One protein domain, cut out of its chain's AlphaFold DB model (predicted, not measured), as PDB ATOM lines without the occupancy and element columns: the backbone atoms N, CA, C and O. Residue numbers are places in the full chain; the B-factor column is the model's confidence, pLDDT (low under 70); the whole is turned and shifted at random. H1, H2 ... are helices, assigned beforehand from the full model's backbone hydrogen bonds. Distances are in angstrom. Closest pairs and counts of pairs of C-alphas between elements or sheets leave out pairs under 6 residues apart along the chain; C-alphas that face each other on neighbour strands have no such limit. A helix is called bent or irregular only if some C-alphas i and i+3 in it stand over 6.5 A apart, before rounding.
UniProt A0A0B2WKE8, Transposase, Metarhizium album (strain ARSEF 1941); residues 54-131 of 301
ATOM      1  N   ASP A  54     105.946 174.893 178.961       89.81
ATOM      2  CA  ASP A  54     107.318 175.270 179.313       89.81
ATOM      3  C   ASP A  54     107.673 174.807 180.742       89.81
ATOM      4  O   ASP A  54     108.799 174.363 180.959       89.81
ATOM      5  N   VAL A  55     106.724 174.840 181.691       89.19
ATOM      6  CA  VAL A  55     106.983 174.497 183.107       89.19
ATOM      7  C   VAL A  55     107.127 172.996 183.349       89.19
ATOM      8  O   VAL A  55     107.985 172.584 184.128       89.19
ATOM      9  N   VAL A  56     106.285 172.161 182.732       92.44
ATOM     10  CA  VAL A  56     106.218 170.729 183.093       92.44
ATOM     11  C   VAL A  56     106.338 169.802 181.899       92.44
ATOM     12  O   VAL A  56     106.965 168.758 182.023       92.44
ATOM     13  N   ILE A  57     105.751 170.132 180.750       93.25
ATOM     14  CA  ILE A  57     105.551 169.150 179.671       93.25
ATOM     15  C   ILE A  57     106.792 168.977 178.788       93.25
ATOM     16  O   ILE A  57     107.098 167.860 178.359       93.25
ATOM     17  N   PHE A  58     107.549 170.043 178.520       93.25
ATOM     18  CA  PHE A  58     108.724 169.942 177.652       93.25
ATOM     19  C   PHE A  58     109.902 169.207 178.286       93.25
ATOM     20  O   PHE A  58     110.704 168.629 177.555       93.25
ATOM     21  N   GLN A  59     110.010 169.170 179.614       93.31
ATOM     22  CA  GLN A  59     111.057 168.403 180.293       93.31
ATOM     23  C   GLN A  59     110.962 166.883 180.021       93.31
ATOM     24  O   GLN A  59     111.923 166.330 179.481       93.31
ATOM     25  N   PRO A  60     109.844 166.185 180.315       94.69
ATOM     26  CA  PRO A  60     109.696 164.768 180.005       94.69
ATOM     27  C   PRO A  60     109.711 164.516 178.497       94.69
ATOM     28  O   PRO A  60     110.289 163.522 178.068       94.69
ATOM     29  N   LEU A  61     109.164 165.423 177.676       95.19
ATOM     30  CA  LEU A  61     109.247 165.297 176.218       95.19
ATOM     31  C   LEU A  61     110.706 165.249 175.741       95.19
ATOM     32  O   LEU A  61     111.069 164.340 175.001       95.19
ATOM     33  N   LYS A  62     111.557 166.176 176.206       94.81
ATOM     34  CA  LYS A  62     112.997 166.185 175.898       94.81
ATOM     35  C   LYS A  62     113.695 164.924 176.403       94.81
ATOM     36  O   LYS A  62     114.513 164.366 175.680       94.81
ATOM     37  N   HIS A  63     113.359 164.469 177.610       95.69
ATOM     38  CA  HIS A  63     113.941 163.262 178.200       95.69
ATOM     39  C   HIS A  63     113.631 162.006 177.373       95.69
ATOM     40  O   HIS A  63     114.547 161.302 176.952       95.69
ATOM     41  N   TYR A  64     112.352 161.744 177.088       96.12
ATOM     42  CA  TYR A  64     111.954 160.571 176.307       96.12
ATOM     43  C   TYR A  64     112.406 160.662 174.851       96.12
ATOM     44  O   TYR A  64     112.760 159.643 174.265       96.12
ATOM     45  N   HIS A  65     112.461 161.870 174.285       94.69
ATOM     46  CA  HIS A  65     113.048 162.079 172.967       94.69
ATOM     47  C   HIS A  65     114.533 161.707 172.959       94.69
ATOM     48  O   HIS A  65     114.948 160.914 172.125       94.69
ATOM     49  N   ALA A  66     115.324 162.203 173.916       93.75
ATOM     50  CA  ALA A  66     116.740 161.853 174.030       93.75
ATOM     51  C   ALA A  66     116.948 160.337 174.188       93.75
ATOM     52  O   ALA A  66     117.826 159.772 173.543       93.75
ATOM     53  N   LYS A  67     116.093 159.666 174.972       94.56
ATOM     54  CA  LYS A  67     116.114 158.204 175.116       94.56
ATOM     55  C   LYS A  67     115.793 157.477 173.805       94.56
ATOM     56  O   LYS A  67     116.449 156.495 173.483       94.56
ATOM     57  N   ALA A  68     114.802 157.950 173.049       91.44
ATOM     58  CA  ALA A  68     114.475 157.385 171.743       91.44
ATOM     59  C   ALA A  68     115.633 157.556 170.748       91.44
ATOM     60  O   ALA A  68     115.939 156.629 170.005       91.44
ATOM     61  N   LEU A  69     116.313 158.708 170.775       90.56
ATOM     62  CA  LEU A  69     117.489 158.938 169.940       90.56
ATOM     63  C   LEU A  69     118.665 158.029 170.316       90.56
ATOM     64  O   LEU A  69     119.325 157.521 169.419       90.56
ATOM     65  N   ASP A  70     118.914 157.791 171.606       90.31
ATOM     66  CA  ASP A  70     119.982 156.883 172.061       90.31
ATOM     67  C   ASP A  70     119.782 155.456 171.521       90.31
ATOM     68  O   ASP A  70     120.729 154.837 171.049       90.31
ATOM     69  N   ILE A  71     118.540 154.958 171.494       88.12
ATOM     70  CA  ILE A  71     118.217 153.645 170.908       88.12
ATOM     71  C   ILE A  71     118.504 153.637 169.400       88.12
ATOM     72  O   ILE A  71     119.236 152.779 168.920       88.12
ATOM     73  N   ILE A  72     118.003 154.638 168.672       86.31
ATOM     74  CA  ILE A  72     118.190 154.765 167.216       86.31
ATOM     75  C   ILE A  72     119.682 154.817 166.844       86.31
ATOM     76  O   ILE A  72     120.116 154.181 165.885       86.31
ATOM     77  N   VAL A  73     120.480 155.552 167.621       87.94
ATOM     78  CA  VAL A  73     121.928 155.665 167.404       87.94
ATOM     79  C   VAL A  73     122.642 154.339 167.688       87.94
ATOM     80  O   VAL A  73     123.548 153.974 166.938       87.94
ATOM     81  N   ARG A  74     122.235 153.593 168.725       87.50
ATOM     82  CA  ARG A  74     122.783 152.255 169.026       87.50
ATOM     83  C   ARG A  74     122.475 151.230 167.938       87.50
ATOM     84  O   ARG A  74     123.323 150.386 167.671       87.50
ATOM     85  N   ASP A  75     121.337 151.367 167.264       84.94
ATOM     86  CA  ASP A  75     120.949 150.530 166.121       84.94
ATOM     87  C   ASP A  75     121.681 150.914 164.813       84.94
ATOM     88  O   ASP A  75     121.387 150.387 163.740       84.94
ATOM     89  N   GLY A  76     122.662 151.824 164.878       82.94
ATOM     90  CA  GLY A  76     123.544 152.174 163.761       82.94
ATOM     91  C   GLY A  76     123.049 153.327 162.886       82.94
ATOM     92  O   GLY A  76     123.692 153.662 161.887       82.94
ATOM     93  N   VAL A  77     121.942 153.982 163.250       82.75
ATOM     94  CA  VAL A  77     121.439 155.152 162.520       82.75
ATOM     95  C   VAL A  77     122.202 156.400 162.966       82.75
ATOM     96  O   VAL A  77     121.938 156.993 164.009       82.75
ATOM     97  N   LEU A  78     123.160 156.826 162.141       78.56
ATOM     98  CA  LEU A  78     124.017 157.985 162.430       78.56
ATOM     99  C   LEU A  78     123.365 159.337 162.095       78.56
ATOM    100  O   LEU A  78     123.799 160.369 162.605       78.56
ATOM    101  N   ASN A  79     122.332 159.341 161.246       82.19
ATOM    102  CA  ASN A  79     121.640 160.550 160.799       82.19
ATOM    103  C   ASN A  79     120.138 160.433 161.062       82.19
ATOM    104  O   ASN A  79     119.455 159.643 160.423       82.19
ATOM    105  N   ILE A  80     119.622 161.273 161.958       84.38
ATOM    106  CA  ILE A  80     118.184 161.396 162.216       84.38
ATOM    107  C   ILE A  80     117.627 162.442 161.249       84.38
ATOM    108  O   ILE A  80     117.868 163.642 161.409       84.38
ATOM    109  N   THR A  81     116.912 162.000 160.219       89.06
ATOM    110  CA  THR A  81     116.188 162.876 159.294       89.06
ATOM    111  C   THR A  81     114.776 163.160 159.823       89.06
ATOM    112  O   THR A  81     114.380 162.754 160.920       89.06
ATOM    113  N   LYS A  82     113.979 163.894 159.038       89.25
ATOM    114  CA  LYS A  82     112.571 164.156 159.370       89.25
ATOM    115  C   LYS A  82     111.759 162.865 159.482       89.25
ATOM    116  O   LYS A  82     110.822 162.831 160.273       89.25
ATOM    117  N   ILE A  83     112.101 161.833 158.710       87.12
ATOM    118  CA  ILE A  83     111.359 160.568 158.688       87.12
ATOM    119  C   ILE A  83     111.546 159.834 160.018       87.12
ATOM    120  O   ILE A  83     110.558 159.474 160.650       87.12
ATOM    121  N   GLU A  84     112.784 159.699 160.500       85.50
ATOM    122  CA  GLU A  84     113.084 159.049 161.780       85.50
ATOM    123  C   GLU A  84     112.495 159.839 162.954       85.50
ATOM    124  O   GLU A  84     111.956 159.248 163.892       85.50
ATOM    125  N   PHE A  85     112.525 161.176 162.885       89.88
ATOM    126  CA  PHE A  85     111.845 162.025 163.866       89.88
ATOM    127  C   PHE A  85     110.331 161.762 163.902       89.88
ATOM    128  O   PHE A  85     109.764 161.556 164.974       89.88
ATOM    129  N   LEU A  86     109.664 161.749 162.742       91.62
ATOM    130  CA  LEU A  86     108.222 161.495 162.661       91.62
ATOM    131  C   LEU A  86     107.861 160.067 163.093       91.62
ATOM    132  O   LEU A  86     106.823 159.870 163.725       91.62
ATOM    133  N   ALA A  87     108.729 159.091 162.823       87.69
ATOM    134  CA  ALA A  87     108.545 157.712 163.258       87.69
ATOM    135  C   ALA A  87     108.600 157.574 164.791       87.69
ATOM    136  O   ALA A  87     107.826 156.812 165.371       87.69
ATOM    137  N   CYS A  88     109.470 158.329 165.475       90.56
ATOM    138  CA  CYS A  88     109.655 158.193 166.923       90.56
ATOM    139  C   CYS A  88     108.788 159.149 167.763       90.56
ATOM    140  O   CYS A  88     108.414 158.811 168.893       90.56
ATOM    141  N   ILE A  89     108.414 160.322 167.234       93.56
ATOM    142  CA  ILE A  89     107.758 161.380 168.020       93.56
ATOM    143  C   ILE A  89     106.432 160.928 168.633       93.56
ATOM    144  O   ILE A  89     106.112 161.320 169.754       93.56
ATOM    145  N   GLN A  90     105.667 160.067 167.955       93.81
ATOM    146  CA  GLN A  90     104.390 159.591 168.485       93.81
ATOM    147  C   GLN A  90     104.579 158.718 169.733       93.81
ATOM    148  O   GLN A  90     103.850 158.876 170.715       93.81
ATOM    149  N   ALA A  91     105.580 157.834 169.734       93.44
ATOM    150  CA  ALA A  91     105.913 157.019 170.900       93.44
ATOM    151  C   ALA A  91     106.430 157.887 172.058       93.44
ATOM    152  O   ALA A  91     106.008 157.714 173.203       93.44
ATOM    153  N   VAL A  92     107.273 158.877 171.749       95.81
ATOM    154  CA  VAL A  92     107.780 159.859 172.720       95.81
ATOM    155  C   VAL A  92     106.634 160.661 173.347       95.81
ATOM    156  O   VAL A  92     106.579 160.806 174.570       95.81
ATOM    157  N   ARG A  93     105.672 161.133 172.543       94.94
ATOM    158  CA  ARG A  93     104.485 161.859 173.027       94.94
ATOM    159  C   ARG A  93     103.640 161.008 173.966       94.94
ATOM    160  O   ARG A  93     103.250 161.509 175.012       94.94
ATOM    161  N   LYS A  94     103.403 159.730 173.646       94.50
ATOM    162  CA  LYS A  94     102.665 158.807 174.532       94.50
ATOM    163  C   LYS A  94     103.348 158.632 175.895       94.50
ATOM    164  O   LYS A  94     102.667 158.482 176.903       94.50
ATOM    165  N   GLN A  95     104.679 158.677 175.940       93.81
ATOM    166  CA  GLN A  95     105.436 158.574 177.193       93.81
ATOM    167  C   GLN A  95     105.447 159.890 177.986       93.81
ATOM    168  O   GLN A  95     105.355 159.865 179.216       93.81
ATOM    169  N   ALA A  96     105.544 161.029 177.295       93.62
ATOM    170  CA  ALA A  96     105.641 162.350 177.912       93.62
ATOM    171  C   ALA A  96     104.284 162.932 178.343       93.62
ATOM    172  O   ALA A  96     104.183 163.543 179.405       93.62
ATOM    173  N   PHE A  97     103.240 162.764 177.530       93.94
ATOM    174  CA  PHE A  97     101.930 163.398 177.712       93.94
ATOM    175  C   PHE A  97     100.971 162.478 178.464       93.94
ATOM    176  O   PHE A  97      99.920 162.089 177.960       93.94
ATOM    177  N   LYS A  98     101.346 162.118 179.692       93.94
ATOM    178  CA  LYS A  98     100.452 161.390 180.598       93.94
ATOM    179  C   LYS A  98      99.421 162.349 181.181       93.94
ATOM    180  O   LYS A  98      99.753 163.494 181.491       93.94
ATOM    181  N   THR A  99      98.205 161.862 181.422       94.19
ATOM    182  CA  THR A  99      97.129 162.640 182.060       94.19
ATOM    183  C   THR A  99      97.601 163.288 183.361       94.19
ATOM    184  O   THR A  99      97.397 164.478 183.572       94.19
ATOM    185  N   THR A 100      98.335 162.546 184.193       94.12
ATOM    186  CA  THR A 100      98.904 163.054 185.450       94.12
ATOM    187  C   THR A 100      99.887 164.205 185.234       94.12
ATOM    188  O   THR A 100      99.851 165.189 185.972       94.12
ATOM    189  N   THR A 101     100.738 164.125 184.209       92.12
ATOM    190  CA  THR A 101     101.699 165.179 183.858       92.12
ATOM    191  C   THR A 101     100.984 166.429 183.353       92.12
ATOM    192  O   THR A 101     101.342 167.529 183.766       92.12
ATOM    193  N   ILE A 102      99.948 166.267 182.524       92.25
ATOM    194  CA  ILE A 102      99.127 167.373 182.010       92.25
ATOM    195  C   ILE A 102      98.416 168.085 183.163       92.25
ATOM    196  O   ILE A 102      98.593 169.289 183.327       92.25
ATOM    197  N   LEU A 103      97.699 167.351 184.015       92.81
ATOM    198  CA  LEU A 103      97.010 167.928 185.176       92.81
ATOM    199  C   LEU A 103      97.991 168.625 186.130       92.81
ATOM    200  O   LEU A 103      97.738 169.732 186.598       92.81
ATOM    201  N   THR A 104      99.159 168.020 186.367       92.31
ATOM    202  CA  THR A 104     100.215 168.640 187.183       92.31
ATOM    203  C   THR A 104     100.736 169.932 186.557       92.31
ATOM    204  O   THR A 104     101.034 170.874 187.289       92.31
ATOM    205  N   ALA A 105     100.837 169.994 185.226       92.19
ATOM    206  CA  ALA A 105     101.269 171.186 184.508       92.19
ATOM    207  C   ALA A 105     100.323 172.362 184.755       92.19
ATOM    208  O   ALA A 105     100.779 173.415 185.188       92.19
ATOM    209  N   PHE A 106      99.018 172.152 184.572       91.50
ATOM    210  CA  PHE A 106      98.005 173.182 184.820       91.50
ATOM    211  C   PHE A 106      97.929 173.603 186.290       91.50
ATOM    212  O   PHE A 106      97.772 174.793 186.572       91.50
ATOM    213  N   ARG A 107      98.104 172.658 187.223       91.31
ATOM    214  CA  ARG A 107      98.132 172.957 188.660       91.31
ATOM    215  C   ARG A 107      99.351 173.797 189.044       91.31
ATOM    216  O   ARG A 107      99.219 174.742 189.810       91.31
ATOM    217  N   LYS A 108     100.540 173.464 188.523       91.56
ATOM    218  CA  LYS A 108     101.785 174.194 188.826       91.56
ATOM    219  C   LYS A 108     101.790 175.617 188.276       91.56
ATOM    220  O   LYS A 108     102.383 176.486 188.898       91.56
ATOM    221  N   THR A 109     101.141 175.849 187.141       90.12
ATOM    222  CA  THR A 109     101.000 177.197 186.573       90.12
ATOM    223  C   THR A 109      99.813 177.968 187.146       90.12
ATOM    224  O   THR A 109      99.535 179.066 186.679       90.12
ATOM    225  N   GLY A 110      99.083 177.393 188.108       88.81
ATOM    226  CA  GLY A 110      97.954 178.056 188.754       88.81
ATOM    227  C   GLY A 110      96.723 178.252 187.869       88.81
ATOM    228  O   GLY A 110      95.854 179.043 188.221       88.81
ATOM    229  N   ILE A 111      96.650 177.567 186.721       87.25
ATOM    230  CA  ILE A 111      95.567 177.742 185.741       87.25
ATOM    231  C   ILE A 111      94.371 176.856 186.093       87.25
ATOM    232  O   ILE A 111      93.236 177.317 186.043       87.25
ATOM    233  N   SER A 112      94.610 175.580 186.422       85.81
ATOM    234  CA  SER A 112      93.533 174.644 186.759       85.81
ATOM    235  C   SER A 112      93.977 173.602 187.801       85.81
ATOM    236  O   SER A 112      94.921 172.849 187.535       85.81
ATOM    237  N   PRO A 113      93.319 173.543 188.978       89.44
ATOM    238  CA  PRO A 113      92.379 174.554 189.481       89.44
ATOM    239  C   PRO A 113      93.062 175.927 189.597       89.44
ATOM    240  O   PRO A 113      94.284 175.995 189.751       89.44
ATOM    241  N   TYR A 114      92.285 177.009 189.493       87.88
ATOM    242  CA  TYR A 114      92.833 178.360 189.604       87.88
ATOM    243  C   TYR A 114      93.463 178.559 190.985       87.88
ATOM    244  O   TYR A 114      92.785 178.463 192.008       87.88
ATOM    245  N   ASN A 115      94.771 178.801 191.010       89.31
ATOM    246  CA  ASN A 115      95.524 179.061 192.230       89.31
ATOM    247  C   ASN A 115      96.740 179.940 191.901       89.31
ATOM    248  O   ASN A 115      97.729 179.423 191.382       89.31
ATOM    249  N   PRO A 116      96.709 181.245 192.205       89.94
ATOM    250  CA  PRO A 116      97.810 182.146 191.878       89.94
ATOM    251  C   PRO A 116      99.040 181.953 192.779       89.94
ATOM    252  O   PRO A 116     100.122 182.417 192.425       89.94
ATOM    253  N   GLN A 117      98.913 181.254 193.911       93.31
ATOM    254  CA  GLN A 117      99.958 181.193 194.932       93.31
ATOM    255  C   GLN A 117     101.309 180.651 194.428       93.31
ATOM    256  O   GLN A 117     102.315 181.329 194.629       93.31
ATOM    257  N   PRO A 118     101.376 179.529 193.677       88.38
ATOM    258  CA  PRO A 118     102.648 179.023 193.152       88.38
ATOM    259  C   PRO A 118     103.338 179.997 192.187       88.38
ATOM    260  O   PRO A 118     104.561 179.996 192.059       88.38
ATOM    261  N   VAL A 119     102.554 180.821 191.485       89.44
ATOM    262  CA  VAL A 119     103.062 181.839 190.559       89.44
ATOM    263  C   VAL A 119     103.606 183.033 191.339       89.44
ATOM    264  O   VAL A 119     104.693 183.510 191.021       89.44
ATOM    265  N   ILE A 120     102.876 183.495 192.358       91.31
ATOM    266  CA  ILE A 120     103.291 184.602 193.230       91.31
ATOM    267  C   ILE A 120     104.593 184.240 193.947       91.31
ATOM    268  O   ILE A 120     105.568 184.976 193.826       91.31
ATOM    269  N   GLU A 121     104.663 183.064 194.575       90.56
ATOM    270  CA  GLU A 121     105.870 182.580 195.257       90.56
ATOM    271  C   GLU A 121     107.077 182.511 194.307       90.56
ATOM    272  O   GLU A 121     108.180 182.935 194.655       90.56
ATOM    273  N   ALA A 122     106.883 182.025 193.073       88.12
ATOM    274  CA  ALA A 122     107.949 181.976 192.072       88.12
ATOM    275  C   ALA A 122     108.437 183.377 191.658       88.12
ATOM    276  O   ALA A 122     109.628 183.568 191.392       88.12
ATOM    277  N   LEU A 123     107.536 184.363 191.600       88.81
ATOM    278  CA  LEU A 123     107.881 185.756 191.313       88.81
ATOM    279  C   LEU A 123     108.601 186.416 192.492       88.81
ATOM    280  O   LEU A 123     109.592 187.105 192.266       88.81
ATOM    281  N   GLU A 124     108.158 186.175 193.725       89.12
ATOM    282  CA  GLU A 124     108.782 186.693 194.949       89.12
ATOM    283  C   GLU A 124     110.194 186.141 195.144       89.12
ATOM    284  O   GLU A 124     111.135 186.910 195.335       89.12
ATOM    285  N   GLN A 125     110.380 184.825 194.997       85.31
ATOM    286  CA  GLN A 125     111.706 184.195 195.027       85.31
ATOM    287  C   GLN A 125     112.630 184.803 193.974       85.31
ATOM    288  O   GLN A 125     113.804 185.073 194.228       85.31
ATOM    289  N   ARG A 126     112.098 185.058 192.776       80.56
ATOM    290  CA  ARG A 126     112.863 185.668 191.693       80.56
ATOM    291  C   ARG A 126     113.198 187.130 191.996       80.56
ATOM    292  O   ARG A 126     114.333 187.534 191.763       80.56
ATOM    293  N   ALA A 127     112.265 187.902 192.545       79.38
ATOM    294  CA  ALA A 127     112.503 189.277 192.977       79.38
ATOM    295  C   ALA A 127     113.565 189.347 194.089       79.38
ATOM    296  O   ALA A 127     114.457 190.186 194.010       79.38
ATOM    297  N   ALA A 128     113.540 188.416 195.047       72.75
ATOM    298  CA  ALA A 128     114.535 188.308 196.116       72.75
ATOM    299  C   ALA A 128     115.955 188.000 195.597       72.75
ATOM    300  O   ALA A 128     116.940 188.451 196.176       72.75
ATOM    301  N   ILE A 129     116.080 187.277 194.478       67.62
ATOM    302  CA  ILE A 129     117.373 187.060 193.805       67.62
ATOM    303  C   ILE A 129     117.864 188.353 193.127       67.62
ATOM    304  O   ILE A 129     119.063 188.624 193.108       67.62
ATOM    305  N   TYR A 130     116.960 189.179 192.588       58.69
ATOM    306  CA  TYR A 130     117.318 190.415 191.879       58.69
ATOM    307  C   TYR A 130     117.567 191.630 192.785       58.69
ATOM    308  O   TYR A 130     118.207 192.580 192.335       58.69
ATOM    309  N   THR A 131     117.145 191.613 194.054       54.62
ATOM    310  CA  THR A 131     117.463 192.685 195.021       54.62
ATOM    311  C   THR A 131     118.896 192.625 195.561       54.62
ATOM    312  O   THR A 131     119.307 193.531 196.278       54.62
TER     313      THR A 131
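What this domain is: This is residues 54 to 131 of the 301 residues of the protein "Transposase" of Metarhizium album (strain ARSEF 1941) (UniProt A0A0B2WKE8). One long helix, H1, has two shorter helices folded back under it, H2 slanting across it and H3 reaching the first residues of H1, while H4 comes after a loop beyond H3 and sticks out with residues 121 to 131 as a free arm. The contacts are few: H1 touches H2 and H3, and H4 touches no helix. The printed part has 78 residues with four named helices, H1, H2, H3 and H4 in that order, and no named strand; its class is all helix. It is only just extended, close to loose, with a radius of gyration of the C-alphas of 17.5 A. The C-alphas span 50 by 31 by 17 A, an outline that is only just elongated.

Where its parts are: H1 comes first, residues 54 to 74, from C-alpha 54 at (107.318, 175.270, 179.313) to C-alpha 74 at (122.783, 152.255, 169.026), 29.6 A from first to last C-alpha. It is the longest helix, with 21 residues, and it is irregular: C-alphas 55 and 58 are 7.3 A apart, where a regular helix has about 5 A, and its line is a rough one. A short link of 7 residues, 75 to 81, follows. H2, residues 82 to 96, is 19.9 A from first to last C-alpha. It is only just irregular, with C-alphas 87 and 90 at 6.9 A, and its line too is a rough one. After a tight link of 2 residues, Phe 97 and Lys 98, comes H3, residues 99 to 108, which begins at C-alpha 99 at (97.129, 162.640, 182.060) and is 14.2 A long from first to last C-alpha. A short link of 8 residues, 109 to 116, leads to H4, residues 117 to 130, 19.9 A from first to last C-alpha, which ends at C-alpha 130 at (117.318, 190.415, 191.879).

How they stand to each other: H1 touches H2 with 14 pairs of C-alphas within 8 A, and the closest C-alphas are those of Leu 61 and Ala 96, 5.0 A apart. Their lines stand at a steep tilt of 53 degrees and they run opposite ways, with their centres 9.5 A apart. H1 touches H3 with residues 55 to 57 alone; the closest C-alphas are those of Val 56 and Ala 105, 5.2 A apart. These two run opposite ways at a steep tilt of 40 degrees, and their centres are 18.3 A apart. H2 and H3 meet only through their link. H3 and H4 are close but not clearly touching, with 2 pairs of C-alphas within 8 A, the closest being those of Lys 108 and Pro 118 at 6.5 A. They run the same way at a steep tilt of 57 degrees. H4 is apart from H1 and from H2. In H3 and H4 every O i to N i+4 pair is within hydrogen-bond range. In H1 14 of 17 such pairs are within range, and in H2 9 of 11.

The domain as a whole: The two C-alphas farthest apart are those of Gly 76 and Thr 131, at 51.5 A, and the first and last printed C-alphas, Asp 54 and Thr 131, are 25.6 A apart. Residues 121 to 131, of which 121 to 130 belong to H4, stand free. Without them the body has 67 residues and spans 49 by 19 by 17 A, with a radius of gyration of 15.6 A. The printed part has no cut, and no link is long. The mean pLDDT of the printed part is 88.9; residues 129 to 131 are under 70, and H4 has a mean of 83.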